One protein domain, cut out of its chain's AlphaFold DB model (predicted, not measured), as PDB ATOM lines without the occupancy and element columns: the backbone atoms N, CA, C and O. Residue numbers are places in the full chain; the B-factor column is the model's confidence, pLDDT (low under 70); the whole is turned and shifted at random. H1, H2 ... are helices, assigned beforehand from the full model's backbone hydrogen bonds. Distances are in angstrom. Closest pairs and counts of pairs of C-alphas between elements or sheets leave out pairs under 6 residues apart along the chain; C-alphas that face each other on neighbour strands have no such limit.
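Overview. This is residues 183 to 224 of the 224 residues of the protein "carboxyl-terminal-processing peptidase 1, chloroplastic-like" of Ziziphus jujuba (UniProt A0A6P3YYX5). Two helices form an open U: H1 runs one way, the loop of residues 197 to 206 turns the chain, and H2 folds back with a gap between the two arms. Residues 218 to 224, of which 218 to 223 belong to H2, stick out. The printed part has 42 residues and two named helices, H1 then H2, no named strand, and is all helix. It is only just loose, close to compact, with a radius of gyration of the C-alphas of 11.1 A, and elongated, spanning 33 by 21 by 13 A.

Along the chain. H1, residues 183 to 196, begins at C-alpha 183 (-15.926, 8.213, 37.728) and is 19.6 A long from first to last C-alpha. H2, residues 207 to 223, is 23.9 A long and ends at C-alpha 223 (-24.517, -3.396, 49.735).

Arrangement. H1 and H2 are near each other, with 6 pairs of C-alphas within 10 A and no pair within 8 A. Their link is short, 10 residues. In H1 and H2 every O i to N i+4 pair is within hydrogen-bond range.

Size, cuts and confidence. The C-alphas of Asn 200 and Gly 224, the two farthest apart, are 33.0 A apart. The printed part has no cut. Its mean pLDDT is 72.0, and 14 residues are under 70, among them residues 198 to 205.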
ATOM      1  N   PRO A 183     -15.613   8.869  38.996       69.44
ATOM      2  CA  PRO A 183     -15.926   8.213  37.728       69.44
ATOM      3  C   PRO A 183     -17.276   7.489  37.744       69.44
ATOM      4  O   PRO A 183     -17.979   7.523  36.742       69.44
ATOM      5  N   PHE A 184     -17.696   6.888  38.857       66.00
ATOM      6  CA  PHE A 184     -18.944   6.131  38.933       66.00
ATOM      7  C   PHE A 184     -20.177   7.015  38.750       66.00
ATOM      8  O   PHE A 184     -21.068   6.691  37.967       66.00
ATOM      9  N   PHE A 185     -20.212   8.165  39.426       71.94
ATOM     10  CA  PHE A 185     -21.326   9.104  39.317       71.94
ATOM     11  C   PHE A 185     -21.399   9.744  37.926       71.94
ATOM     12  O   PHE A 185     -22.490   9.929  37.392       71.94
ATOM     13  N   LEU A 186     -20.248  10.031  37.306       72.31
ATOM     14  CA  LEU A 186     -20.188  10.552  35.938       72.31
ATOM     15  C   LEU A 186     -20.592   9.500  34.899       72.31
ATOM     16  O   LEU A 186     -21.329   9.827  33.970       72.31
ATOM     17  N   ILE A 187     -20.179   8.242  35.077       74.69
ATOM     18  CA  ILE A 187     -20.614   7.117  34.239       74.69
ATOM     19  C   ILE A 187     -22.122   6.916  34.382       74.69
ATOM     20  O   ILE A 187     -22.813   6.782  33.377       74.69
ATOM     21  N   LEU A 188     -22.655   6.967  35.603       75.94
ATOM     22  CA  LEU A 188     -24.084   6.812  35.855       75.94
ATOM     23  C   LEU A 188     -24.891   7.975  35.263       75.94
ATOM     24  O   LEU A 188     -25.870   7.736  34.560       75.94
ATOM     25  N   LYS A 189     -24.454   9.227  35.468       82.38
ATOM     26  CA  LYS A 189     -25.072  10.399  34.831       82.38
ATOM     27  C   LYS A 189     -25.038  10.295  33.310       82.38
ATOM     28  O   LYS A 189     -26.045  10.596  32.681       82.38
ATOM     29  N   LYS A 190     -23.925   9.848  32.721       80.44
ATOM     30  CA  LYS A 190     -23.802   9.693  31.268       80.44
ATOM     31  C   LYS A 190     -24.672   8.556  30.735       80.44
ATOM     32  O   LYS A 190     -25.345   8.753  29.735       80.44
ATOM     33  N   LEU A 191     -24.741   7.418  31.426       75.00
ATOM     34  CA  LEU A 191     -25.626   6.307  31.058       75.00
ATOM     35  C   LEU A 191     -27.103   6.703  31.127       75.00
ATOM     36  O   LEU A 191     -27.857   6.397  30.210       75.00
ATOM     37  N   ILE A 192     -27.511   7.418  32.178       77.81
ATOM     38  CA  ILE A 192     -28.886   7.914  32.319       77.81
ATOM     39  C   ILE A 192     -29.189   8.964  31.244       77.81
ATOM     40  O   ILE A 192     -30.257   8.929  30.643       77.81
ATOM     41  N   TYR A 193     -28.252   9.872  30.967       76.44
ATOM     42  CA  TYR A 193     -28.430  10.914  29.959       76.44
ATOM     43  C   TYR A 193     -28.518  10.347  28.540       76.44
ATOM     44  O   TYR A 193     -29.414  10.733  27.802       76.44
ATOM     45  N   GLU A 194     -27.656   9.400  28.168       75.00
ATOM     46  CA  GLU A 194     -27.701   8.719  26.864       75.00
ATOM     47  C   GLU A 194     -28.961   7.852  26.706       75.00
ATOM     48  O   GLU A 194     -29.534   7.787  25.619       75.00
ATOM     49  N   TYR A 195     -29.436   7.237  27.796       70.81
ATOM     50  CA  TYR A 195     -30.702   6.501  27.817       70.81
ATOM     51  C   TYR A 195     -31.908   7.431  27.620       70.81
ATOM     52  O   TYR A 195     -32.783   7.145  26.807       70.81
ATOM     53  N   LEU A 196     -31.937   8.571  28.318       71.31
ATOM     54  CA  LEU A 196     -33.003   9.570  28.183       71.31
ATOM     55  C   LEU A 196     -32.924  10.353  26.862       71.31
ATOM     56  O   LEU A 196     -33.946  10.835  26.383       71.31
ATOM     57  N   ARG A 197     -31.735  10.470  26.257       76.25
ATOM     58  CA  ARG A 197     -31.494  11.186  24.993       76.25
ATOM     59  C   ARG A 197     -31.699  10.317  23.742       76.25
ATOM     60  O   ARG A 197     -31.605  10.832  22.634       76.25
ATOM     61  N   GLY A 198     -32.052   9.038  23.890       64.06
ATOM     62  CA  GLY A 198     -32.469   8.200  22.759       64.06
ATOM     63  C   GLY A 198     -31.338   7.862  21.783       64.06
ATOM     64  O   GLY A 198     -31.572   7.734  20.583       64.06
ATOM     65  N   SER A 199     -30.105   7.721  22.275       59.94
ATOM     66  CA  SER A 199     -28.966   7.351  21.434       59.94
ATOM     67  C   SER A 199     -29.073   5.905  20.927       59.94
ATOM     68  O   SER A 199     -29.160   4.950  21.701       59.94
ATOM     69  N   ASN A 200     -28.977   5.732  19.604       57.81
ATOM     70  CA  ASN A 200     -29.095   4.456  18.875       57.81
ATOM     71  C   ASN A 200     -27.991   3.413  19.164       57.81
ATOM     72  O   ASN A 200     -28.027   2.313  18.614       57.81
ATOM     73  N   TRP A 201     -27.023   3.726  20.031       56.72
ATOM     74  CA  TRP A 201     -25.876   2.871  20.363       56.72
ATOM     75  C   TRP A 201     -26.270   1.575  21.103       56.72
ATOM     76  O   TRP A 201     -25.507   0.613  21.136       56.72
ATOM     77  N   PHE A 202     -27.489   1.519  21.653       54.19
ATOM     78  CA  PHE A 202     -27.996   0.386  22.434       54.19
ATOM     79  C   PHE A 202     -28.839  -0.633  21.652       54.19
ATOM     80  O   PHE A 202     -29.292  -1.603  22.254       54.19
ATOM     81  N   HIS A 203     -29.000  -0.517  20.327       52.84
ATOM     82  CA  HIS A 203     -29.767  -1.506  19.543       52.84
ATOM     83  C   HIS A 203     -29.210  -2.944  19.607       52.84
ATOM     84  O   HIS A 203     -29.914  -3.889  19.260       52.84
ATOM     85  N   SER A 204     -27.968  -3.130  20.071       57.78
ATOM     86  CA  SER A 204     -27.343  -4.449  20.237       57.78
ATOM     87  C   SER A 204     -27.474  -5.025  21.658       57.78
ATOM     88  O   SER A 204     -27.349  -6.234  21.850       57.78
ATOM     89  N   ILE A 205     -27.771  -4.196  22.667       62.12
ATOM     90  CA  ILE A 205     -27.859  -4.626  24.068       62.12
ATOM     91  C   ILE A 205     -29.328  -4.583  24.481       62.12
ATOM     92  O   ILE A 205     -29.907  -3.514  24.644       62.12
ATOM     93  N   SER A 206     -29.935  -5.758  24.666       73.12
ATOM     94  CA  SER A 206     -31.324  -5.880  25.125       73.12
ATOM     95  C   SER A 206     -31.585  -4.995  26.350       73.12
ATOM     96  O   SER A 206     -30.802  -5.003  27.304       73.12
ATOM     97  N   LEU A 207     -32.711  -4.270  26.355       65.56
ATOM     98  CA  LEU A 207     -33.159  -3.430  27.479       65.56
ATOM     99  C   LEU A 207     -33.158  -4.198  28.810       65.56
ATOM    100  O   LEU A 207     -32.890  -3.626  29.866       65.56
ATOM    101  N   PHE A 208     -33.384  -5.513  28.752       68.88
ATOM    102  CA  PHE A 208     -33.302  -6.407  29.900       68.88
ATOM    103  C   PHE A 208     -31.877  -6.517  30.460       68.88
ATOM    104  O   PHE A 208     -31.684  -6.459  31.672       68.88
ATOM    105  N   SER A 209     -30.864  -6.602  29.598       74.69
ATOM    106  CA  SER A 209     -29.455  -6.633  30.003       74.69
ATOM    107  C   SER A 209     -29.022  -5.308  30.625       74.69
ATOM    108  O   SER A 209     -28.355  -5.316  31.655       74.69
ATOM    109  N   ILE A 210     -29.455  -4.173  30.068       75.25
ATOM    110  CA  ILE A 210     -29.181  -2.841  30.637       75.25
ATOM    111  C   ILE A 210     -29.836  -2.709  32.015       75.25
ATOM    112  O   ILE A 210     -29.188  -2.290  32.971       75.25
ATOM    113  N   PHE A 211     -31.093  -3.136  32.144       77.50
ATOM    114  CA  PHE A 211     -31.810  -3.140  33.417       77.50
ATOM    115  C   PHE A 211     -31.141  -4.044  34.460       77.50
ATOM    116  O   PHE A 211     -31.024  -3.656  35.620       77.50
ATOM    117  N   LEU A 212     -30.654  -5.225  34.069       75.00
ATOM    118  CA  LEU A 212     -29.915  -6.122  34.962       75.00
ATOM    119  C   LEU A 212     -28.561  -5.545  35.377       75.00
ATOM    120  O   LEU A 212     -28.188  -5.673  36.542       75.00
ATOM    121  N   ILE A 213     -27.855  -4.884  34.459       81.44
ATOM    122  CA  ILE A 213     -26.603  -4.182  34.750       81.44
ATOM    123  C   ILE A 213     -26.868  -3.039  35.733       81.44
ATOM    124  O   ILE A 213     -26.180  -2.963  36.748       81.44
ATOM    125  N   LEU A 214     -27.909  -2.226  35.515       82.31
ATOM    126  CA  LEU A 214     -28.323  -1.185  36.462       82.31
ATOM    127  C   LEU A 214     -28.715  -1.778  37.815       82.31
ATOM    128  O   LEU A 214     -28.255  -1.300  38.844       82.31
ATOM    129  N   LYS A 215     -29.526  -2.837  37.838       84.94
ATOM    130  CA  LYS A 215     -29.973  -3.475  39.081       84.94
ATOM    131  C   LYS A 215     -28.797  -4.072  39.857       84.94
ATOM    132  O   LYS A 215     -28.777  -3.970  41.077       84.94
ATOM    133  N   LYS A 216     -27.805  -4.648  39.168       84.44
ATOM    134  CA  LYS A 216     -26.555  -5.155  39.758       84.44
ATOM    135  C   LYS A 216     -25.694  -4.012  40.298       84.44
ATOM    136  O   LYS A 216     -25.221  -4.107  41.421       84.44
ATOM    137  N   LEU A 217     -25.548  -2.931  39.533       81.75
ATOM    138  CA  LEU A 217     -24.822  -1.723  39.933       81.75
ATOM    139  C   LEU A 217     -25.441  -1.059  41.165       81.75
ATOM    140  O   LEU A 217     -24.729  -0.720  42.102       81.75
ATOM    141  N   ILE A 218     -26.765  -0.926  41.184       80.31
ATOM    142  CA  ILE A 218     -27.522  -0.364  42.306       80.31
ATOM    143  C   ILE A 218     -27.457  -1.301  43.519       80.31
ATOM    144  O   ILE A 218     -27.309  -0.832  44.641       80.31
ATOM    145  N   TYR A 219     -27.540  -2.618  43.317       80.44
ATOM    146  CA  TYR A 219     -27.469  -3.592  44.408       80.44
ATOM    147  C   TYR A 219     -26.080  -3.652  45.053       80.44
ATOM    148  O   TYR A 219     -25.993  -3.672  46.274       80.44
ATOM    149  N   GLU A 220     -25.004  -3.640  44.264       83.06
ATOM    150  CA  GLU A 220     -23.630  -3.565  44.786       83.06
ATOM    151  C   GLU A 220     -23.362  -2.218  45.475       83.06
ATOM    152  O   GLU A 220     -22.703  -2.186  46.507       83.06
ATOM    153  N   TYR A 221     -23.948  -1.123  44.977       68.62
ATOM    154  CA  TYR A 221     -23.886   0.187  45.630       68.62
ATOM    155  C   TYR A 221     -24.619   0.222  46.979       68.62
ATOM    156  O   TYR A 221     -24.112   0.786  47.937       68.62
ATOM    157  N   LEU A 222     -25.804  -0.388  47.080       74.62
ATOM    158  CA  LEU A 222     -26.572  -0.441  48.333       74.62
ATOM    159  C   LEU A 222     -26.017  -1.455  49.344       74.62
ATOM    160  O   LEU A 222     -26.435  -1.453  50.501       74.62
ATOM    161  N   ARG A 223     -25.127  -2.351  48.906       80.19
ATOM    162  CA  ARG A 223     -24.517  -3.396  49.735       80.19
ATOM    163  C   ARG A 223     -23.176  -2.975  50.352       80.19
ATOM    164  O   ARG A 223     -22.726  -3.668  51.262       80.19
ATOM    165  N   GLY A 224     -22.561  -1.897  49.855       49.97
ATOM    166  CA  GLY A 224     -21.334  -1.294  50.389       49.97
ATOM    167  C   GLY A 224     -21.624  -0.186  51.385       49.97
ATOM    168  O   GLY A 224     -22.046   0.894  50.924       49.97
TER     169      GLY A 224